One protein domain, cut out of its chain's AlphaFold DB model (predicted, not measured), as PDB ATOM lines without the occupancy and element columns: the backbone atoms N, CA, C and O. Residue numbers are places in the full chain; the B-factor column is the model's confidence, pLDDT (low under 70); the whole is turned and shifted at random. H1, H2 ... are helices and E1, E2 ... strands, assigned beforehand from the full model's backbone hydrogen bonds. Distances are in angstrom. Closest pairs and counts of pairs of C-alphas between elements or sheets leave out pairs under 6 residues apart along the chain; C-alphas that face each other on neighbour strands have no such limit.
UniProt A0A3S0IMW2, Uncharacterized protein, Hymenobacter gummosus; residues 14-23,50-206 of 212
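This is residues 14 to 23 and 50 to 206 of the 212 residues of an uncharacterized protein of Hymenobacter gummosus (UniProt A0A3S0IMW2). One strongly twisted sheet of six strands curls round the short helix H1 on one face, while H2 and H3, a helical hairpin, pack on the other face. Near the end of the sheet made by E1 and E2, the helices H4 and H5 form a splayed pair that only grazes the sheet, and residues 138 to 143 of the loop between them stick out. The printed part has 167 residues with five named helices and six named strands, in the order H1 E1 H2 H3 E2 H4 H5 E3 E4 E5 E6, and its class is mixed, helices and strands. Across the sheet the order is E2 E1 E3 E4 E5 E6, mixed, with parallel pairs as far as E3 and antiparallel ones from there on. The whole is only just compact, close to loose, with a radius of gyration of the C-alphas of 18.2 A, and elongated, spanning 57 by 36 by 25 A.

Begin at H1, residues 14 to 23, whose closest C-alpha pair with E6, residues 198 to 205, is Ala 21 and Trp 199 at 5.9 A. Past the cut, look at E1, residues 53 to 56, which is parallel to E2, residues 117 to 120, with N 55 and O 118 2.8 A apart. On its other side E1 is parallel to E3, residues 162 to 170, at 56 degrees between directions, with N 163 and O 54 2.7 A apart. The pairing of E3 is staggered: residues 162 to 163 pair with E1 and residues 163 to 170 with E4, residues 176 to 183. E3, E4, E5, residues 186 to 195, and E6 are a meander, each strand the antiparallel neighbour of the one before; check N 166 and O 180 at 2.8 A, N 181 and O 188 at 2.8 A, and N 193 and O 200 at 2.8 A. H2, residues 62 to 76, is on the sheet at a height of 9.0 A, over E4, and runs slantwise to the strands, at 41 degrees to E4 on the local plane. H3, residues 89 to 102, touches H2 at a shallow tilt of 2 degrees, opposite ways; their closest C-alphas, Leu 72 and Leu 92, are 6.5 A apart. H4, residues 122 to 132, touches H5, residues 148 to 157, at a steep tilt of 52 degrees, with the C-alphas of Gly 132 and Thr 148 closest at 5.3 A. E1, H2, H3 and E2 make a strand-helix-strand unit, two parallel neighbour strands with helices between; E2, H4, H5 and E3 make a split one, with E1 between its strands, and both crossovers are right-handed. With helices on both faces, the sheet, H2 and H3, and H1 make three layers. Every O i to N i+4 pair is within hydrogen-bond range in H1, H2, H4 and H5, and 8 of 10 are in H3.

Find C-alpha 14 at (152.879, 224.254, 178.094), where H1 begins. From C-alpha 62 at (163.933, 203.857, 175.052), H2 runs 21.0 A to C-alpha 76, and H3 runs 19.6 A from 89 to 102. E3 measures 24.1 A, E4 22.3 A and E5 27.7 A, while E6 runs 20.6 A and ends at C-alpha 205 at (167.836, 219.413, 163.399).

The C-alphas farthest apart are those of Tyr 140 and Gly 196, at 60.6 A. Residues 24 to 49 are not printed, and C-alphas 23 and 50 are 14.4 A apart across this cut. The links H2 to H3, H3 to E2 and H4 to H5 are long. The mean pLDDT of the printed part is 78.7; look for values under 70 at residues 78 to 85 and 132 to 148, among others.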
ATOM      1  N   LEU A  14     151.852 223.936 179.092       90.69
ATOM      2  CA  LEU A  14     152.879 224.254 178.094       90.69
ATOM      3  C   LEU A  14     153.101 223.116 177.105       90.69
ATOM      4  O   LEU A  14     153.346 223.363 175.926       90.69
ATOM      5  N   ARG A  15     152.986 221.870 177.577       89.69
ATOM      6  CA  ARG A  15     153.058 220.701 176.707       89.69
ATOM      7  C   ARG A  15     151.910 220.690 175.714       89.69
ATOM      8  O   ARG A  15     152.170 220.542 174.532       89.69
ATOM      9  N   TYR A  16     150.677 220.881 176.179       90.88
ATOM     10  CA  TYR A  16     149.515 220.905 175.286       90.88
ATOM     11  C   TYR A  16     149.554 222.094 174.325       90.88
ATOM     12  O   TYR A  16     149.277 221.907 173.150       90.88
ATOM     13  N   GLU A  17     149.995 223.273 174.773       92.81
ATOM     14  CA  GLU A  17     150.210 224.431 173.893       92.81
ATOM     15  C   GLU A  17     151.206 224.120 172.765       92.81
ATOM     16  O   GLU A  17     150.971 224.478 171.612       92.81
ATOM     17  N   LEU A  18     152.320 223.458 173.088       93.12
ATOM     18  CA  LEU A  18     153.326 223.067 172.102       93.12
ATOM     19  C   LEU A  18     152.806 221.958 171.180       93.12
ATOM     20  O   LEU A  18     152.954 222.054 169.966       93.12
ATOM     21  N   THR A  19     152.163 220.933 171.738       91.38
ATOM     22  CA  THR A  19     151.531 219.848 170.982       91.38
ATOM     23  C   THR A  19     150.494 220.387 169.999       91.38
ATOM     24  O   THR A  19     150.537 220.025 168.827       91.38
ATOM     25  N   ASP A  20     149.617 221.296 170.428       90.38
ATOM     26  CA  ASP A  20     148.629 221.935 169.555       90.38
ATOM     27  C   ASP A  20     149.302 222.732 168.430       90.38
ATOM     28  O   ASP A  20     148.807 222.716 167.306       90.38
ATOM     29  N   ALA A  21     150.424 223.409 168.700       91.31
ATOM     30  CA  ALA A  21     151.164 224.157 167.683       91.31
ATOM     31  C   ALA A  21     151.851 223.247 166.654       91.31
ATOM     32  O   ALA A  21     151.850 223.562 165.464       91.31
ATOM     33  N   VAL A  22     152.401 222.110 167.093       90.50
ATOM     34  CA  VAL A  22     152.951 221.081 166.197       90.50
ATOM     35  C   VAL A  22     151.837 220.516 165.316       90.50
ATOM     36  O   VAL A  22     151.958 220.506 164.095       90.50
ATOM     37  N   LEU A  23     150.715 220.112 165.918       87.56
ATOM     38  CA  LEU A  23     149.575 219.536 165.205       87.56
ATOM     39  C   LEU A  23     148.911 220.529 164.241       87.56
ATOM     40  O   LEU A  23     148.484 220.123 163.171       87.56
ATOM     41  N   LEU A  50     137.834 214.978 155.616       74.12
ATOM     42  CA  LEU A  50     139.091 215.138 156.341       74.12
ATOM     43  C   LEU A  50     139.482 213.797 156.959       74.12
ATOM     44  O   LEU A  50     138.723 213.223 157.741       74.12
ATOM     45  N   LEU A  51     140.672 213.314 156.612       78.62
ATOM     46  CA  LEU A  51     141.272 212.163 157.266       78.62
ATOM     47  C   LEU A  51     141.696 212.555 158.683       78.62
ATOM     48  O   LEU A  51     142.377 213.571 158.849       78.62
ATOM     49  N   PRO A  52     141.327 211.777 159.713       84.25
ATOM     50  CA  PRO A  52     141.760 212.081 161.062       84.25
ATOM     51  C   PRO A  52     143.270 211.886 161.207       84.25
ATOM     52  O   PRO A  52     143.858 210.943 160.674       84.25
ATOM     53  N   VAL A  53     143.893 212.766 161.985       86.50
ATOM     54  CA  VAL A  53     145.300 212.641 162.373       86.50
ATOM     55  C   VAL A  53     145.360 211.755 163.613       86.50
ATOM     56  O   VAL A  53     144.847 212.133 164.668       86.50
ATOM     57  N   LEU A  54     145.960 210.570 163.503       87.75
ATOM     58  CA  LEU A  54     146.082 209.654 164.636       87.75
ATOM     59  C   LEU A  54     147.325 210.024 165.446       87.75
ATOM     60  O   LEU A  54     148.433 209.866 164.957       87.75
ATOM     61  N   LEU A  55     147.170 210.501 166.679       89.56
ATOM     62  CA  LEU A  55     148.285 210.867 167.557       89.56
ATOM     63  C   LEU A  55     148.523 209.783 168.610       89.56
ATOM     64  O   LEU A  55     147.601 209.406 169.330       89.56
ATOM     65  N   LEU A  56     149.760 209.316 168.756       88.06
ATOM     66  CA  LEU A  56     150.107 208.338 169.787       88.06
ATOM     67  C   LEU A  56     150.148 208.967 171.194       88.06
ATOM     68  O   LEU A  56     150.811 209.979 171.414       88.06
ATOM     69  N   ASP A  57     149.481 208.342 172.172       86.06
ATOM     70  CA  ASP A  57     149.391 208.850 173.555       86.06
ATOM     71  C   ASP A  57     150.696 208.770 174.360       86.06
ATOM     72  O   ASP A  57     150.887 209.540 175.307       86.06
ATOM     73  N   ARG A  58     151.565 207.826 173.981       78.94
ATOM     74  CA  ARG A  58     152.879 207.525 174.557       78.94
ATOM     75  C   ARG A  58     153.887 207.279 173.440       78.94
ATOM     76  O   ARG A  58     154.136 206.130 173.076       78.94
ATOM     77  N   PRO A  59     154.455 208.349 172.890       65.88
ATOM     78  CA  PRO A  59     155.395 208.247 171.784       65.88
ATOM     79  C   PRO A  59     156.845 208.041 172.251       65.88
ATOM     80  O   PRO A  59     157.741 207.835 171.437       65.88
ATOM     81  N   ASP A  60     157.100 208.072 173.560       67.88
ATOM     82  CA  ASP A  60     158.445 207.895 174.095       67.88
ATOM     83  C   ASP A  60     158.781 206.406 174.253       67.88
ATOM     84  O   ASP A  60     158.193 205.685 175.061       67.88
ATOM     85  N   SER A  61     159.782 205.960 173.496       70.75
ATOM     86  CA  SER A  61     160.450 204.670 173.671       70.75
ATOM     87  C   SER A  61     161.875 204.873 174.192       70.75
ATOM     88  O   SER A  61     162.419 205.979 174.135       70.75
ATOM     89  N   ALA A  62     162.520 203.803 174.666       76.62
ATOM     90  CA  ALA A  62     163.933 203.857 175.052       76.62
ATOM     91  C   ALA A  62     164.830 204.348 173.897       76.62
ATOM     92  O   ALA A  62     165.788 205.086 174.125       76.62
ATOM     93  N   TRP A  63     164.481 203.996 172.654       78.12
ATOM     94  CA  TRP A  63     165.174 204.481 171.464       78.12
ATOM     95  C   TRP A  63     165.001 205.992 171.280       78.12
ATOM     96  O   TRP A  63     165.998 206.690 171.105       78.12
ATOM     97  N   VAL A  64     163.775 206.521 171.396       79.06
ATOM     98  CA  VAL A  64     163.540 207.970 171.259       79.06
ATOM     99  C   VAL A  64     164.244 208.749 172.370       79.06
ATOM    100  O   VAL A  64     164.873 209.772 172.108       79.06
ATOM    101  N   ALA A  65     164.221 208.234 173.601       82.12
ATOM    102  CA  ALA A  65     164.954 208.842 174.705       82.12
ATOM    103  C   ALA A  65     166.470 208.877 174.436       82.12
ATOM    104  O   ALA A  65     167.119 209.891 174.684       82.12
ATOM    105  N   SER A  66     167.034 207.802 173.871       83.25
ATOM    106  CA  SER A  66     168.441 207.753 173.454       83.25
ATOM    107  C   SER A  66     168.757 208.766 172.346       83.25
ATOM    108  O   SER A  66     169.773 209.457 172.432       83.25
ATOM    109  N   GLN A  67     167.882 208.905 171.343       83.25
ATOM    110  CA  GLN A  67     168.037 209.902 170.275       83.25
ATOM    111  C   GLN A  67     168.023 211.330 170.821       83.25
ATOM    112  O   GLN A  67     168.924 212.111 170.527       83.25
ATOM    113  N   LEU A  68     167.046 211.663 171.667       86.06
ATOM    114  CA  LEU A  68     166.979 212.975 172.309       86.06
ATOM    115  C   LEU A  68     168.205 213.233 173.191       86.06
ATOM    116  O   LEU A  68     168.734 214.340 173.176       86.06
ATOM    117  N   GLY A  69     168.712 212.219 173.900       88.00
ATOM    118  CA  GLY A  69     169.974 212.310 174.638       88.00
ATOM    119  C   GLY A  69     171.147 212.715 173.741       88.00
ATOM    120  O   GLY A  69     171.819 213.704 174.026       88.00
ATOM    121  N   ARG A  70     171.321 212.029 172.603       87.06
ATOM    122  CA  ARG A  70     172.348 212.368 171.602       87.06
ATOM    123  C   ARG A  70     172.194 213.781 171.047       87.06
ATOM    124  O   ARG A  70     173.190 214.476 170.861       87.06
ATOM    125  N   VAL A  71     170.961 214.226 170.809       85.88
ATOM    126  CA  VAL A  71     170.680 215.605 170.381       85.88
ATOM    127  C   VAL A  71     171.133 216.604 171.445       85.88
ATOM    128  O   VAL A  71     171.808 217.578 171.116       85.88
ATOM    129  N   LEU A  72     170.816 216.370 172.723       88.06
ATOM    130  CA  LEU A  72     171.257 217.244 173.813       88.06
ATOM    131  C   LEU A  72     172.786 217.284 173.936       88.06
ATOM    132  O   LEU A  72     173.344 218.350 174.188       88.06
ATOM    133  N   ASP A  73     173.469 216.159 173.723       87.00
ATOM    134  CA  ASP A  73     174.935 216.092 173.727       87.00
ATOM    135  C   ASP A  73     175.540 216.867 172.549       87.00
ATOM    136  O   ASP A  73     176.480 217.642 172.726       87.00
ATOM    137  N   ALA A  74     174.956 216.740 171.356       82.88
ATOM    138  CA  ALA A  74     175.367 217.496 170.176       82.88
ATOM    139  C   ALA A  74     175.136 219.010 170.329       82.88
ATOM    140  O   ALA A  74     175.915 219.801 169.797       82.88
ATOM    141  N   LEU A  75     174.089 219.414 171.058       80.88
ATOM    142  CA  LEU A  75     173.816 220.812 171.417       80.88
ATOM    143  C   LEU A  75     174.757 221.333 172.514       80.88
ATOM    144  O   LEU A  75     175.021 222.532 172.561       80.88
ATOM    145  N   ALA A  76     175.266 220.453 173.381       79.56
ATOM    146  CA  ALA A  76     176.270 220.786 174.392       79.56
ATOM    147  C   ALA A  76     177.691 220.880 173.810       79.56
ATOM    148  O   ALA A  76     178.553 221.542 174.392       79.56
ATOM    149  N   SER A  77     177.947 220.204 172.687       73.44
ATOM    150  CA  SER A  77     179.269 220.139 172.069       73.44
ATOM    151  C   SER A  77     179.646 221.455 171.365       73.44
ATOM    152  O   SER A  77     178.833 222.038 170.640       73.44
ATOM    153  N   PRO A  78     180.891 221.937 171.523       58.16
ATOM    154  CA  PRO A  78     181.377 223.136 170.853       58.16
ATOM    155  C   PRO A  78     181.692 222.869 169.364       58.16
ATOM    156  O   PRO A  78     182.849 222.743 168.983       58.16
ATOM    157  N   ALA A  79     180.670 222.827 168.504       54.56
ATOM    158  CA  ALA A  79     180.799 222.864 167.033       54.56
ATOM    159  C   ALA A  79     180.405 224.268 166.485       54.56
ATOM    160  O   ALA A  79     179.913 225.081 167.275       54.56
ATOM    161  N   PRO A  80     180.686 224.624 165.206       50.44
ATOM    162  CA  PRO A  80     180.966 226.002 164.777       50.44
ATOM    163  C   PRO A  80     179.837 226.992 165.101       50.44
ATOM    164  O   PRO A  80     178.677 226.610 165.244       50.44
ATOM    165  N   ALA A  81     180.213 228.270 165.238       50.22
ATOM    166  CA  ALA A  81     179.517 229.399 165.880       50.22
ATOM    167  C   ALA A  81     177.974 229.495 165.779       50.22
ATOM    168  O   ALA A  81     177.362 230.114 166.646       50.22
ATOM    169  N   GLN A  82     177.333 228.866 164.795       51.91
ATOM    170  CA  GLN A  82     175.875 228.791 164.641       51.91
ATOM    171  C   GLN A  82     175.159 227.987 165.744       51.91
ATOM    172  O   GLN A  82     174.016 228.306 166.064       51.91
ATOM    173  N   ARG A  83     175.805 226.999 166.392       52.38
ATOM    174  CA  ARG A  83     175.168 226.213 167.480       52.38
ATOM    175  C   ARG A  83     175.292 226.840 168.873       52.38
ATOM    176  O   ARG A  83     174.522 226.497 169.767       52.38
ATOM    177  N   ARG A  84     176.225 227.783 169.064       49.44
ATOM    178  CA  ARG A  84     176.680 228.250 170.392       49.44
ATOM    179  C   ARG A  84     175.649 229.015 171.237       49.44
ATOM    180  O   ARG A  84     175.902 229.195 172.419       49.44
ATOM    181  N   ASN A  85     174.504 229.439 170.697       55.09
ATOM    182  CA  ASN A  85     173.626 230.404 171.385       55.09
ATOM    183  C   ASN A  85     172.146 229.996 171.530       55.09
ATOM    184  O   ASN A  85     171.297 230.849 171.802       55.09
ATOM    185  N   ARG A  86     171.793 228.714 171.369       72.50
ATOM    186  CA  ARG A  86     170.377 228.287 171.451       72.50
ATOM    187  C   ARG A  86     169.925 227.899 172.848       72.50
ATOM    188  O   ARG A  86     168.855 228.318 173.285       72.50
ATOM    189  N   PHE A  87     170.738 227.129 173.548       84.50
ATOM    190  CA  PHE A  87     170.440 226.664 174.893       84.50
ATOM    191  C   PHE A  87     171.625 226.974 175.783       84.50
ATOM    192  O   PHE A  87     172.774 226.739 175.411       84.50
ATOM    193  N   THR A  88     171.349 227.539 176.951       87.00
ATOM    194  CA  THR A  88     172.383 227.706 177.966       87.00
ATOM    195  C   THR A  88     172.739 226.338 178.555       87.00
ATOM    196  O   THR A  88     171.913 225.421 178.519       87.00
ATOM    197  N   PRO A  89     173.924 226.169 179.167       86.88
ATOM    198  CA  PRO A  89     174.243 224.940 179.893       86.88
ATOM    199  C   PRO A  89     173.174 224.564 180.933       86.88
ATOM    200  O   PRO A  89     172.844 223.391 181.082       86.88
ATOM    201  N   ALA A  90     172.568 225.562 181.589       87.50
ATOM    202  CA  ALA A  90     171.476 225.350 182.535       87.50
ATOM    203  C   ALA A  90     170.216 224.773 181.865       87.50
ATOM    204  O   ALA A  90     169.593 223.869 182.422       87.50
ATOM    205  N   ASP A  91     169.868 225.239 180.659       90.50
ATOM    206  CA  ASP A  91     168.751 224.683 179.886       90.50
ATOM    207  C   ASP A  91     169.001 223.220 179.533       90.50
ATOM    208  O   ASP A  91     168.126 222.383 179.732       90.50
ATOM    209  N   LEU A  92     170.208 222.893 179.068       89.81
ATOM    210  CA  LEU A  92     170.573 221.526 178.695       89.81
ATOM    211  C   LEU A  92     170.540 220.578 179.900       89.81
ATOM    212  O   LEU A  92     169.997 219.475 179.807       89.81
ATOM    213  N   THR A  93     171.048 221.008 181.058       89.81
ATOM    214  CA  THR A  93     170.921 220.244 182.308       89.81
ATOM    215  C   THR A  93     169.455 220.029 182.682       89.81
ATOM    216  O   THR A  93     169.064 218.910 183.022       89.81
ATOM    217  N   TYR A  94     168.628 221.071 182.585       90.81
ATOM    218  CA  TYR A  94     167.200 220.987 182.885       90.81
ATOM    219  C   TYR A  94     166.452 220.053 181.917       90.81
ATOM    220  O   TYR A  94     165.621 219.250 182.343       90.81
ATOM    221  N   MET A  95     166.782 220.082 180.626       91.56
ATOM    222  CA  MET A  95     166.228 219.181 179.608       91.56
ATOM    223  C   MET A  95     166.621 217.721 179.845       91.56
ATOM    224  O   MET A  95     165.770 216.836 179.750       91.56
ATOM    225  N   ARG A  96     167.871 217.444 180.236       89.75
ATOM    226  CA  ARG A  96     168.307 216.080 180.593       89.75
ATOM    227  C   ARG A  96     167.518 215.514 181.776       89.75
ATOM    228  O   ARG A  96     167.145 214.344 181.766       89.75
ATOM    229  N   GLN A  97     167.202 216.340 182.775       88.75
ATOM    230  CA  GLN A  97     166.354 215.923 183.901       88.75
ATOM    231  C   GLN A  97     164.913 215.625 183.462       88.75
ATOM    232  O   GLN A  97     164.279 214.706 183.987       88.75
ATOM    233  N   GLN A  98     164.390 216.393 182.503       89.88
ATOM    234  CA  GLN A  98     163.068 216.151 181.926       89.88
ATOM    235  C   GLN A  98     163.017 214.853 181.123       89.88
ATOM    236  O   GLN A  98     162.026 214.140 181.243       89.88
ATOM    237  N   LEU A  99     164.065 214.518 180.367       87.44
ATOM    238  CA  LEU A  99     164.118 213.335 179.499       87.44
ATOM    239  C   LEU A  99     163.827 212.030 180.256       87.44
ATOM    240  O   LEU A  99     163.026 211.209 179.819       87.44
ATOM    241  N   ALA A 100     164.391 211.870 181.456       78.38
ATOM    242  CA  ALA A 100     164.111 210.708 182.306       78.38
ATOM    243  C   ALA A 100     162.630 210.606 182.731       78.38
ATOM    244  O   ALA A 100     162.126 209.523 183.037       78.38
ATOM    245  N   ARG A 101     161.925 211.742 182.776       78.38
ATOM    246  CA  ARG A 101     160.516 211.842 183.175       78.38
ATOM    247  C   ARG A 101     159.564 211.830 181.979       78.38
ATOM    248  O   ARG A 101     158.421 211.413 182.161       78.38
ATOM    249  N   SER A 102     159.996 212.274 180.796       76.81
ATOM    250  CA  SER A 102     159.153 212.367 179.596       76.81
ATOM    251  C   SER A 102     158.649 210.993 179.165       76.81
ATOM    252  O   SER A 102     157.458 210.844 178.910       76.81
ATOM    253  N   ALA A 103     159.496 209.961 179.293       67.69
ATOM    254  CA  ALA A 103     159.175 208.575 178.944       67.69
ATOM    255  C   ALA A 103     157.941 207.988 179.651       67.69
ATOM    256  O   ALA A 103     157.399 206.963 179.242       67.69
ATOM    257  N   ARG A 104     157.492 208.615 180.743       71.44
ATOM    258  CA  ARG A 104     156.343 208.168 181.543       71.44
ATOM    259  C   ARG A 104     155.084 208.992 181.294       71.44
ATOM    260  O   ARG A 104     154.041 208.712 181.883       71.44
ATOM    261  N   GLN A 105     155.171 210.036 180.479       76.25
ATOM    262  CA  GLN A 105     154.091 210.990 180.295       76.25
ATOM    263  C   GLN A 105     153.110 210.502 179.234       76.25
ATOM    264  O   GLN A 105     153.498 209.968 178.201       76.25
ATOM    265  N   ARG A 106     151.820 210.699 179.514       83.31
ATOM    266  CA  ARG A 106     150.730 210.421 178.578       83.31
ATOM    267  C   ARG A 106     150.030 211.715 178.202       83.31
ATOM    268  O   ARG A 106     149.855 212.591 179.057       83.31
ATOM    269  N   LEU A 107     149.614 211.817 176.948       84.69
ATOM    270  CA  LEU A 107     148.691 212.863 176.521       84.69
ATOM    271  C   LEU A 107     147.270 212.521 176.977       84.69
ATOM    272  O   LEU A 107     146.846 211.368 176.955       84.69
ATOM    273  N   ALA A 108     146.538 213.540 177.411       85.19
ATOM    274  CA  ALA A 108     145.141 213.441 177.789       85.19
ATOM    275  C   ALA A 108     144.287 214.042 176.663       85.19
ATOM    276  O   ALA A 108     144.461 215.220 176.340       85.19
ATOM    277  N   PRO A 109     143.350 213.275 176.079       76.94
ATOM    278  CA  PRO A 109     142.632 213.692 174.877       76.94
ATOM    279  C   PRO A 109     141.801 214.963 175.093       76.94
ATOM    280  O   PRO A 109     141.799 215.839 174.242       76.94
ATOM    281  N   HIS A 110     141.191 215.130 176.274       81.81
ATOM    282  CA  HIS A 110     140.363 216.297 176.617       81.81
ATOM    283  C   HIS A 110     141.124 217.636 176.687       81.81
ATOM    284  O   HIS A 110     140.513 218.673 176.930       81.81
ATOM    285  N   ARG A 111     142.455 217.628 176.549       84.12
ATOM    286  CA  ARG A 111     143.294 218.834 176.593       84.12
ATOM    287  C   ARG A 111     143.825 219.260 175.226       84.12
ATOM    288  O   ARG A 111     144.412 220.334 175.147       84.12
ATOM    289  N   LEU A 112     143.640 218.439 174.194       84.19
ATOM    290  CA  LEU A 112     144.002 218.776 172.819       84.19
ATOM    291  C   LEU A 112     142.905 219.641 172.207       84.19
ATOM    292  O   LEU A 112     141.720 219.345 172.369       84.19
ATOM    293  N   ARG A 113     143.292 220.709 171.511       84.69
ATOM    294  CA  ARG A 113     142.337 221.661 170.915       84.69
ATOM    295  C   ARG A 113     142.115 221.436 169.427       84.69
ATOM    296  O   ARG A 113     141.179 221.997 168.867       84.69
ATOM    297  N   GLN A 114     142.975 220.648 168.786       83.12
ATOM    298  CA  GLN A 114     142.943 220.458 167.343       83.12
ATOM    299  C   GLN A 114     141.784 219.541 166.914       83.12
ATOM    300  O   GLN A 114     141.754 218.371 167.312       83.12
ATOM    301  N   PRO A 115     140.830 220.034 166.099       79.50
ATOM    302  CA  PRO A 115     139.751 219.205 165.580       79.50
ATOM    303  C   PRO A 115     140.300 218.158 164.603       79.50
ATOM    304  O   PRO A 115     141.263 218.406 163.882       79.50
ATOM    305  N   GLY A 116     139.678 216.978 164.570       80.94
ATOM    306  CA  GLY A 116     140.099 215.889 163.680       80.94
ATOM    307  C   GLY A 116     141.350 215.129 164.139       80.94
ATOM    308  O   GLY A 116     141.795 214.229 163.431       80.94
ATOM    309  N   VAL A 117     141.898 215.435 165.320       86.06
ATOM    310  CA  VAL A 117     142.960 214.633 165.942       86.06
ATOM    311  C   VAL A 117     142.337 213.547 166.814       86.06
ATOM    312  O   VAL A 117     141.537 213.825 167.706       86.06
ATOM    313  N   VAL A 118     142.733 212.299 166.578       88.50
ATOM    314  CA  VAL A 118     142.305 211.138 167.362       88.50
ATOM    315  C   VAL A 118     143.502 210.616 168.138       88.50
ATOM    316  O   VAL A 118     144.497 210.201 167.552       88.50
ATOM    317  N   LEU A 119     143.408 210.609 169.467       89.06
ATOM    318  CA  LEU A 119     144.451 210.025 170.300       89.06
ATOM    319  C   LEU A 119     144.328 208.495 170.295       89.06
ATOM    320  O   LEU A 119     143.292 207.947 170.676       89.06
ATOM    321  N   VAL A 120     145.391 207.802 169.900       88.25
ATOM    322  CA  VAL A 120     145.475 206.340 169.871       88.25
ATOM    323  C   VAL A 120     146.443 205.885 170.954       88.25
ATOM    324  O   VAL A 120     147.542 206.421 171.088       88.25
ATOM    325  N   SER A 121     146.049 204.887 171.747       87.31
ATOM    326  CA  SER A 121     146.925 204.392 172.805       87.31
ATOM    327  C   SER A 121     148.033 203.496 172.261       87.31
ATOM    328  O   SER A 121     147.793 202.656 171.388       87.31
ATOM    329  N   ALA A 122     149.232 203.597 172.839       81.38
ATOM    330  CA  ALA A 122     150.338 202.699 172.501       81.38
ATOM    331  C   ALA A 122     149.993 201.218 172.721       81.38
ATOM    332  O   ALA A 122     150.461 200.364 171.970       81.38
ATOM    333  N   ASP A 123     149.115 200.900 173.677       84.19
ATOM    334  CA  ASP A 123     148.650 199.524 173.894       84.19
ATOM    335  C   ASP A 123     147.750 199.049 172.746       84.19
ATOM    336  O   ASP A 123     147.847 197.897 172.328       84.19
ATOM    337  N   THR A 124     146.911 199.934 172.192       85.25
ATOM    338  CA  THR A 124     146.087 199.622 171.014       85.25
ATOM    339  C   THR A 124     146.976 199.341 169.816       85.25
ATOM    340  O   THR A 124     146.808 198.312 169.169       85.25
ATOM    341  N   VAL A 125     147.950 200.214 169.554       81.12
ATOM    342  CA  VAL A 125     148.912 200.033 168.462       81.12
ATOM    343  C   VAL A 125     149.701 198.735 168.653       81.12
ATOM    344  O   VAL A 125     149.741 197.905 167.749       81.12
ATOM    345  N   THR A 126     150.224 198.478 169.856       80.19
ATOM    346  CA  THR A 126     150.929 197.227 170.196       80.19
ATOM    347  C   THR A 126     150.050 195.998 169.973       80.19
ATOM    348  O   THR A 126     150.508 194.996 169.426       80.19
ATOM    349  N   ALA A 127     148.779 196.049 170.374       81.75
ATOM    350  CA  ALA A 127     147.839 194.957 170.159       81.75
ATOM    351  C   ALA A 127     147.545 194.735 168.670       81.75
ATOM    352  O   ALA A 127     147.426 193.584 168.254       81.75
ATOM    353  N   LEU A 128     147.461 195.798 167.863       79.19
ATOM    354  CA  LEU A 128     147.328 195.691 166.407       79.19
ATOM    355  C   LEU A 128     148.573 195.054 165.783       79.19
ATOM    356  O   LEU A 128     148.421 194.112 165.012       79.19
ATOM    357  N   TYR A 129     149.780 195.470 166.180       74.25
ATOM    358  CA  TYR A 129     151.029 194.825 165.748       74.25
ATOM    359  C   TYR A 129     151.074 193.341 166.131       74.25
ATOM    360  O   TYR A 129     151.418 192.503 165.305       74.25
ATOM    361  N   ARG A 130     150.667 192.984 167.357       74.31
ATOM    362  CA  ARG A 130     150.610 191.578 167.799       74.31
ATOM    363  C   ARG A 130     149.569 190.758 167.038       74.31
ATOM    364  O   ARG A 130     149.830 189.602 166.741       74.31
ATOM    365  N   ARG A 131     148.406 191.337 166.725       72.94
ATOM    366  CA  ARG A 131     147.353 190.677 165.931       72.94
ATOM    367  C   ARG A 131     147.730 190.540 164.454       72.94
ATOM    368  O   ARG A 131     147.291 189.590 163.820       72.94
ATOM    369  N   GLY A 132     148.507 191.484 163.923       64.12
ATOM    370  CA  GLY A 132     149.034 191.457 162.558       64.12
ATOM    371  C   GLY A 132     150.251 190.541 162.374       64.12
ATOM    372  O   GLY A 132     150.559 190.142 161.254       64.12
ATOM    373  N   GLY A 133     150.936 190.175 163.461       48.25
ATOM    374  CA  GLY A 133     152.105 189.300 163.438       48.25
ATOM    375  C   GLY A 133     151.761 187.833 163.152       48.25
ATOM    376  O   GLY A 133     151.050 187.201 163.926       48.25
ATOM    377  N   ALA A 134     152.366 187.298 162.083       42.03
ATOM    378  CA  ALA A 134     152.366 185.903 161.613       42.03
ATOM    379  C   ALA A 134     151.224 185.452 160.677       42.03
ATOM    380  O   ALA A 134     150.640 184.383 160.846       42.03
ATOM    381  N   ARG A 135     151.016 186.160 159.565       46.47
ATOM    382  CA  ARG A 135     150.743 185.459 158.296       46.47
ATOM    383  C   ARG A 135     151.860 185.747 157.306       46.47
ATOM    384  O   ARG A 135     151.736 186.565 156.410       46.47
ATOM    385  N   ARG A 136     152.973 185.026 157.470       46.12
ATOM    386  CA  ARG A 136     153.945 184.810 156.391       46.12
ATOM    387  C   ARG A 136     153.210 184.032 155.294       46.12
ATOM    388  O   ARG A 136     153.174 182.805 155.322       46.12
ATOM    389  N   ARG A 137     152.522 184.718 154.382       45.78
ATOM    390  CA  ARG A 137     151.920 184.059 153.222       45.78
ATOM    391  C   ARG A 137     153.000 183.980 152.150       45.78
ATOM    392  O   ARG A 137     153.212 184.921 151.401       45.78
ATOM    393  N   GLN A 138     153.712 182.854 152.102       39.94
ATOM    394  CA  GLN A 138     154.440 182.481 150.891       39.94
ATOM    395  C   GLN A 138     153.395 182.155 149.829       39.94
ATOM    396  O   GLN A 138     152.856 181.052 149.785       39.94
ATOM    397  N   GLN A 139     153.071 183.134 148.995       44.03
ATOM    398  CA  GLN A 139     152.337 182.893 147.764       44.03
ATOM    399  C   GLN A 139     153.322 183.142 146.619       44.03
ATOM    400  O   GLN A 139     153.821 184.248 146.450       44.03
ATOM    401  N   TYR A 140     153.668 182.076 145.890       45.69
ATOM    402  CA  TYR A 140     154.596 182.098 144.746       45.69
ATOM    403  C   TYR A 140     156.046 182.536 145.036       45.69
ATOM    404  O   TYR A 140     156.700 183.109 144.173       45.69
ATOM    405  N   GLY A 141     156.580 182.259 146.230       43.25
ATOM    406  CA  GLY A 141     158.005 182.494 146.520       43.25
ATOM    407  C   GLY A 141     158.409 183.964 146.694       43.25
ATOM    408  O   GLY A 141     159.597 184.245 146.823       43.25
ATOM    409  N   VAL A 142     157.448 184.890 146.748       42.50
ATOM    410  CA  VAL A 142     157.683 186.305 147.068       42.50
ATOM    411  C   VAL A 142     157.288 186.552 148.524       42.50
ATOM    412  O   VAL A 142     156.169 186.235 148.932       42.50
ATOM    413  N   GLU A 143     158.200 187.099 149.331       44.91
ATOM    414  CA  GLU A 143     157.868 187.577 150.678       44.91
ATOM    415  C   GLU A 143     156.983 188.830 150.563       44.91
ATOM    416  O   GLU A 143     157.469 189.932 150.321       44.91
ATOM    417  N   GLN A 144     155.666 188.671 150.715       42.09
ATOM    418  CA  GLN A 144     154.752 189.800 150.895       42.09
ATOM    419  C   GLN A 144     154.653 190.148 152.383       42.09
ATOM    420  O   GLN A 144     154.187 189.349 153.198       42.09
ATOM    421  N   TYR A 145     155.100 191.352 152.733       44.28
ATOM    422  CA  TYR A 145     154.878 191.941 154.048       44.28
ATOM    423  C   TYR A 145     153.425 192.418 154.124       44.28
ATOM    424  O   TYR A 145     153.018 193.335 153.416       44.28
ATOM    425  N   ASP A 146     152.629 191.756 154.957       48.69
ATOM    426  CA  ASP A 146     151.216 192.069 155.149       48.69
ATOM    427  C   ASP A 146     151.098 193.389 155.946       48.69
ATOM    428  O   ASP A 146     151.384 193.427 157.148       48.69
ATOM    429  N   TYR A 147     150.678 194.479 155.288       53.66
ATOM    430  CA  TYR A 147     150.471 195.837 155.841       53.66
ATOM    431  C   TYR A 147     149.283 195.929 156.838       53.66
ATOM    432  O   TYR A 147     148.529 196.900 156.898       53.66
ATOM    433  N   THR A 148     149.113 194.908 157.676       66.75
ATOM    434  CA  THR A 148     147.930 194.645 158.514       66.75
ATOM    435  C   THR A 148     147.643 195.704 159.574       66.75
ATOM    436  O   THR A 148     146.481 195.899 159.942       66.75
ATOM    437  N   VAL A 149     148.666 196.398 160.082       72.06
ATOM    438  CA  VAL A 149     148.480 197.450 161.093       72.06
ATOM    439  C   VAL A 149     147.891 198.703 160.470       72.06
ATOM    440  O   VAL A 149     146.910 199.209 161.010       72.06
ATOM    441  N   GLY A 150     148.415 199.137 159.320       72.19
ATOM    442  CA  GLY A 150     147.833 200.222 158.536       72.19
ATOM    443  C   GLY A 150     146.365 199.926 158.249       72.19
ATOM    444  O   GLY A 150     145.488 200.633 158.737       72.19
ATOM    445  N   ASP A 151     146.062 198.800 157.605       73.62
ATOM    446  CA  ASP A 151     144.677 198.428 157.278       73.62
ATOM    447  C   ASP A 151     143.749 198.358 158.497       73.62
ATOM    448  O   ASP A 151     142.543 198.603 158.395       73.62
ATOM    449  N   SER A 152     144.283 197.988 159.662       81.19
ATOM    450  CA  SER A 152     143.523 197.977 160.913       81.19
ATOM    451  C   SER A 152     143.274 199.387 161.449       81.19
ATOM    452  O   SER A 152     142.175 199.658 161.935       81.19
ATOM    453  N   LEU A 153     144.257 200.286 161.351       82.19
ATOM    454  CA  LEU A 153     144.100 201.702 161.683       82.19
ATOM    455  C   LEU A 153     143.103 202.373 160.732       82.19
ATOM    456  O   LEU A 153     142.168 203.016 161.205       82.19
ATOM    457  N   GLN A 154     143.198 202.118 159.425       81.75
ATOM    458  CA  GLN A 154     142.268 202.651 158.430       81.75
ATOM    459  C   GLN A 154     140.841 202.167 158.669       81.75
ATOM    460  O   GLN A 154     139.916 202.972 158.680       81.75
ATOM    461  N   ARG A 155     140.635 200.867 158.909       82.44
ATOM    462  CA  ARG A 155     139.292 200.329 159.186       82.44
ATOM    463  C   ARG A 155     138.688 200.873 160.474       82.44
ATOM    464  O   ARG A 155     137.477 201.053 160.544       82.44
ATOM    465  N   ARG A 156     139.508 201.091 161.504       84.00
ATOM    466  CA  ARG A 156     139.024 201.470 162.837       84.00
ATOM    467  C   ARG A 156     138.885 202.974 163.027       84.00
ATOM    468  O   ARG A 156     137.974 203.409 163.723       84.00
ATOM    469  N   PHE A 157     139.800 203.742 162.455       83.88
ATOM    470  CA  PHE A 157     139.914 205.178 162.676       83.88
ATOM    471  C   PHE A 157     139.800 205.988 161.390       83.88
ATOM    472  O   PHE A 157     139.785 207.205 161.467       83.88
ATOM    473  N   GLY A 158     139.705 205.357 160.218       81.25
ATOM    474  CA  GLY A 158     139.581 206.062 158.944       81.25
ATOM    475  C   GLY A 158     140.880 206.694 158.447       81.25
ATOM    476  O   GLY A 158     140.816 207.459 157.495       81.25
ATOM    477  N   SER A 159     142.027 206.391 159.064       81.75
ATOM    478  CA  SER A 159     143.346 206.899 158.667       81.75
ATOM    479  C   SER A 159     144.432 205.834 158.839       81.75
ATOM    480  O   SER A 159     144.387 205.043 159.784       81.75
ATOM    481  N   LEU A 160     145.405 205.822 157.925       78.00
ATOM    482  CA  LEU A 160     146.601 204.973 157.966       78.00
ATOM    483  C   LEU A 160     147.766 205.631 158.713       78.00
ATOM    484  O   LEU A 160     148.662 204.930 159.180       78.00
ATOM    485  N   GLN A 161     147.758 206.962 158.816       76.38
ATOM    486  CA  GLN A 161     148.908 207.733 159.273       76.38
ATOM    487  C   GLN A 161     148.894 207.892 160.787       76.38
ATOM    488  O   GLN A 161     147.986 208.499 161.364       76.38
ATOM    489  N   LEU A 162     149.934 207.358 161.425       81.81
ATOM    490  CA  LEU A 162     150.188 207.513 162.849       81.81
ATOM    491  C   LEU A 162     151.263 208.580 163.064       81.81
ATOM    492  O   LEU A 162     152.403 208.434 162.637       81.81
ATOM    493  N   PHE A 163     150.890 209.629 163.780       86.19
ATOM    494  CA  PHE A 163     151.749 210.728 164.178       86.19
ATOM    495  C   PHE A 163     152.240 210.535 165.614       86.19
ATOM    496  O   PHE A 163     151.493 210.104 166.502       86.19
ATOM    497  N   GLN A 164     153.495 210.886 165.871       87.44
ATOM    498  CA  GLN A 164     154.102 210.786 167.198       87.44
ATOM    499  C   GLN A 164     154.811 212.095 167.551       87.44
ATOM    500  O   GLN A 164     155.550 212.631 166.733       87.44
ATOM    501  N   ILE A 165     154.585 212.613 168.763       89.00
ATOM    502  CA  ILE A 165     155.279 213.796 169.303       89.00
ATOM    503  C   ILE A 165     156.011 213.384 170.569       89.00
ATOM    504  O   ILE A 165     155.433 213.373 171.656       89.00
ATOM    505  N   SER A 166     157.279 213.044 170.428       85.75
ATOM    506  CA  SER A 166     158.087 212.494 171.505       85.75
ATOM    507  C   SER A 166     158.925 213.542 172.213       85.75
ATOM    508  O   SER A 166     159.475 214.459 171.598       85.75
ATOM    509  N   GLY A 167     159.031 213.348 173.526       81.25
ATOM    510  CA  GLY A 167     159.923 214.052 174.432       81.25
ATOM    511  C   GLY A 167     160.010 215.555 174.196       81.25
ATOM    512  O   GLY A 167     161.094 216.032 173.875       81.25
ATOM    513  N   PRO A 168     158.920 216.327 174.372       90.62
ATOM    514  CA  PRO A 168     159.031 217.774 174.446       90.62
ATOM    515  C   PRO A 168     159.821 218.156 175.704       90.62
ATOM    516  O   PRO A 168     159.314 218.078 176.827       90.62
ATOM    517  N   LEU A 169     161.078 218.548 175.505       92.38
ATOM    518  CA  LEU A 169     162.004 219.020 176.527       92.38
ATOM    519  C   LEU A 169     162.077 220.540 176.458       92.38
ATOM    520  O   LEU A 169     162.379 221.095 175.409       92.38
ATOM    521  N   PHE A 170     161.820 221.223 177.565       93.75
ATOM    522  CA  PHE A 170     161.733 222.682 177.611       93.75
ATOM    523  C   PHE A 170     163.010 223.302 178.172       93.75
ATOM    524  O   PHE A 170     163.657 222.724 179.046       93.75
ATOM    525  N   SER A 171     163.364 224.496 177.703       92.88
ATOM    526  CA  SER A 171     164.372 225.326 178.365       92.88
ATOM    527  C   SER A 171     163.909 225.692 179.774       92.88
ATOM    528  O   SER A 171     162.718 225.638 180.091       92.88
ATOM    529  N   SER A 172     164.854 226.080 180.625       91.00
ATOM    530  CA  SER A 172     164.579 226.430 182.022       91.00
ATOM    531  C   SER A 172     163.607 227.607 182.152       91.00
ATOM    532  O   SER A 172     162.788 227.640 183.066       91.00
ATOM    533  N   ASP A 173     163.638 228.542 181.201       90.62
ATOM    534  CA  ASP A 173     162.719 229.680 181.111       90.62
ATOM    535  C   ASP A 173     161.402 229.371 180.371       90.62
ATOM    536  O   ASP A 173     160.563 230.260 180.202       90.62
ATOM    537  N   HIS A 174     161.221 228.130 179.909       92.44
ATOM    538  CA  HIS A 174     160.079 227.658 179.122       92.44
ATOM    539  C   HIS A 174     159.824 228.425 177.811       92.44
ATOM    540  O   HIS A 174     158.713 228.386 177.272       92.44
ATOM    541  N   ARG A 175     160.824 229.136 177.278       92.50
ATOM    542  CA  ARG A 175     160.705 229.887 176.016       92.50
ATOM    543  C   ARG A 175     161.176 229.116 174.798       92.50
ATOM    544  O   ARG A 175     160.948 229.565 173.677       92.50
ATOM    545  N   ARG A 176     161.836 227.982 174.991       93.06
ATOM    546  CA  ARG A 176     162.279 227.092 173.925       93.06
ATOM    547  C   ARG A 176     161.951 225.654 174.285       93.06
ATOM    548  O   ARG A 176     161.845 225.314 175.463       93.06
ATOM    549  N   ALA A 177     161.797 224.819 173.275       93.81
ATOM    550  CA  ALA A 177     161.619 223.392 173.448       93.81
ATOM    551  C   ALA A 177     162.324 222.619 172.336       93.81
ATOM    552  O   ALA A 177     162.455 223.119 171.222       93.81
ATOM    553  N   VAL A 178     162.761 221.408 172.646       92.25
ATOM    554  CA  VAL A 178     163.216 220.408 171.680       92.25
ATOM    555  C   VAL A 178     162.239 219.249 171.744       92.25
ATOM    556  O   VAL A 178     161.848 218.844 172.834       92.25
ATOM    557  N   LEU A 179     161.824 218.738 170.596       91.06
ATOM    558  CA  LEU A 179     160.934 217.585 170.503       91.06
ATOM    559  C   LEU A 179     161.233 216.814 169.224       91.06
ATOM    560  O   LEU A 179     161.692 217.401 168.241       91.06
ATOM    561  N   THR A 180     160.932 215.524 169.215       88.62
ATOM    562  CA  THR A 180     161.013 214.713 168.000       88.62
ATOM    563  C   THR A 180     159.608 214.406 167.509       88.62
ATOM    564  O   THR A 180     158.741 214.013 168.285       88.62
ATOM    565  N   VAL A 181     159.377 214.600 166.218       87.62
ATOM    566  CA  VAL A 181     158.141 214.221 165.538       87.62
ATOM    567  C   VAL A 181     158.419 213.023 164.647       87.62
ATOM    568  O   VAL A 181     159.421 213.016 163.931       87.62
ATOM    569  N   ALA A 182     157.521 212.042 164.676       82.38
ATOM    570  CA  ALA A 182     157.484 210.965 163.697       82.38
ATOM    571  C   ALA A 182     156.231 211.073 162.836       82.38
ATOM    572  O   ALA A 182     155.125 211.246 163.364       82.38
ATOM    573  N   VAL A 183     156.427 210.917 161.531       72.62
ATOM    574  CA  VAL A 183     155.364 210.699 160.548       72.62
ATOM    575  C   VAL A 183     155.788 209.505 159.717       72.62
ATOM    576  O   VAL A 183     156.886 209.515 159.163       72.62
ATOM    577  N   ASP A 184     154.933 208.488 159.667       64.50
ATOM    578  CA  ASP A 184     155.199 207.239 158.957       64.50
ATOM    579  C   ASP A 184     156.542 206.609 159.407       64.50
ATOM    580  O   ASP A 184     156.695 206.249 160.579       64.50
ATOM    581  N   ASP A 185     157.515 206.481 158.509       57.81
ATOM    582  CA  ASP A 185     158.823 205.844 158.707       57.81
ATOM    583  C   ASP A 185     159.970 206.835 159.004       57.81
ATOM    584  O   ASP A 185     161.108 206.428 159.258       57.81
ATOM    585  N   GLY A 186     159.676 208.139 159.055       69.31
ATOM    586  CA  GLY A 186     160.651 209.197 159.319       69.31
ATOM    587  C   GLY A 186     160.548 209.800 160.721       69.31
ATOM    588  O   GLY A 186     159.457 210.006 161.252       69.31
ATOM    589  N   TRP A 187     161.698 210.161 161.297       81.06
ATOM    590  CA  TRP A 187     161.795 210.934 162.538       81.06
ATOM    591  C   TRP A 187     162.573 212.218 162.292       81.06
ATOM    592  O   TRP A 187     163.663 212.187 161.720       81.06
ATOM    593  N   GLN A 188     162.057 213.338 162.785       85.31
ATOM    594  CA  GLN A 188     162.742 214.620 162.704       85.31
ATOM    595  C   GLN A 188     162.683 215.337 164.046       85.31
ATOM    596  O   GLN A 188     161.647 215.380 164.708       85.31
ATOM    597  N   THR A 189     163.824 215.873 164.473       86.94
ATOM    598  CA  THR A 189     163.907 216.635 165.719       86.94
ATOM    599  C   THR A 189     163.825 218.112 165.408       86.94
ATOM    600  O   THR A 189     164.503 218.604 164.511       86.94
ATOM    601  N   PHE A 190     163.010 218.829 166.165       88.88
ATOM    602  CA  PHE A 190     162.752 220.241 165.954       88.88
ATOM    603  C   PHE A 190     163.042 221.038 167.211       88.88
ATOM    604  O   PHE A 190     162.799 220.584 168.335       88.88
ATOM    605  N   VAL A 191     163.503 222.264 167.000       90.50
ATOM    606  CA  VAL A 191     163.564 223.298 168.022       90.50
ATOM    607  C   VAL A 191     162.373 224.223 167.829       90.50
ATOM    608  O   VAL A 191     162.156 224.768 166.749       90.50
ATOM    609  N   TYR A 192     161.610 224.425 168.895       93.00
ATOM    610  CA  TYR A 192     160.503 225.366 168.951       93.00
ATOM    611  C   TYR A 192     160.840 226.526 169.878       93.00
ATOM    612  O   TYR A 192     161.479 226.357 170.918       93.00
ATOM    613  N   ARG A 193     160.352 227.713 169.530       93.62
ATOM    614  CA  ARG A 193     160.464 228.935 170.322       93.62
ATOM    615  C   ARG A 193     159.084 229.502 170.617       93.62
ATOM    616  O   ARG A 193     158.232 229.615 169.736       93.62
ATOM    617  N   LYS A 194     158.880 229.913 171.864       93.56
ATOM    618  CA  LYS A 194     157.680 230.614 172.303       93.56
ATOM    619  C   LYS A 194     157.802 232.102 171.973       93.56
ATOM    620  O   LYS A 194     158.718 232.781 172.441       93.56
ATOM    621  N   MET A 195     156.874 232.614 171.171       89.62
ATOM    622  CA  MET A 195     156.717 234.030 170.842       89.62
ATOM    623  C   MET A 195     155.355 234.511 171.352       89.62
ATOM    624  O   MET A 195     154.308 234.209 170.773       89.62
ATOM    625  N   GLY A 196     155.370 235.216 172.485       88.94
ATOM    626  CA  GLY A 196     154.151 235.570 173.211       88.94
ATOM    627  C   GLY A 196     153.397 234.319 173.675       88.94
ATOM    628  O   GLY A 196     153.950 233.486 174.392       88.94
ATOM    629  N   ALA A 197     152.144 234.181 173.242       86.56
ATOM    630  CA  ALA A 197     151.295 233.026 173.543       86.56
ATOM    631  C   ALA A 197     151.424 231.873 172.527       86.56
ATOM    632  O   ALA A 197     150.747 230.860 172.670       86.56
ATOM    633  N   THR A 198     152.267 232.013 171.500       90.00
ATOM    634  CA  THR A 198     152.350 231.050 170.389       90.00
ATOM    635  C   THR A 198     153.695 230.345 170.346       90.00
ATOM    636  O   THR A 198     154.726 230.947 170.644       90.00
ATOM    637  N   TRP A 199     153.696 229.076 169.948       94.38
ATOM    638  CA  TRP A 199     154.911 228.335 169.631       94.38
ATOM    639  C   TRP A 199     155.157 228.375 168.127       94.38
ATOM    640  O   TRP A 199     154.230 228.194 167.338       94.38
ATOM    641  N   ARG A 200     156.405 228.615 167.733       91.62
ATOM    642  CA  ARG A 200     156.850 228.527 166.341       91.62
ATOM    643  C   ARG A 200     158.060 227.624 166.254       91.62
ATOM    644  O   ARG A 200     158.887 227.618 167.161       91.62
ATOM    645  N   GLU A 201     158.144 226.872 165.172       90.06
ATOM    646  CA  GLU A 201     159.375 226.171 164.836       90.06
ATOM    647  C   GLU A 201     160.449 227.209 164.531       90.06
ATOM    648  O   GLU A 201     160.199 228.182 163.819       90.06
ATOM    649  N   ASP A 202     161.608 227.015 165.135       86.00
ATOM    650  CA  ASP A 202     162.800 227.819 164.908       86.00
ATOM    651  C   ASP A 202     163.684 227.111 163.873       86.00
ATOM    652  O   ASP A 202     164.164 227.722 162.924       86.00
ATOM    653  N   GLU A 203     163.856 225.793 164.020       82.06
ATOM    654  CA  GLU A 203     164.749 225.000 163.177       82.06
ATOM    655  C   GLU A 203     164.402 223.505 163.232       82.06
ATOM    656  O   GLU A 203     163.957 222.990 164.264       82.06
ATOM    657  N   ALA A 204     164.685 222.798 162.138       80.38
ATOM    658  CA  ALA A 204     164.786 221.347 162.117       80.38
ATOM    659  C   ALA A 204     166.252 220.910 162.276       80.38
ATOM    660  O   ALA A 204     167.123 221.343 161.525       80.38
ATOM    661  N   LEU A 205     166.527 220.036 163.238       76.81
ATOM    662  CA  LEU A 205     167.836 219.413 163.399       76.81
ATOM    663  C   LEU A 205     167.917 218.235 162.423       76.81
ATOM    664  O   LEU A 205     167.072 217.338 162.473       76.81
ATOM    665  N   GLU A 206     168.900 218.250 161.520       60.78
ATOM    666  CA  GLU A 206     169.095 217.153 160.570       60.78
ATOM    667  C   GLU A 206     169.229 215.811 161.301       60.78
ATOM    668  O   GLU A 206     169.866 215.714 162.357       60.78
TER     669      GLU A 206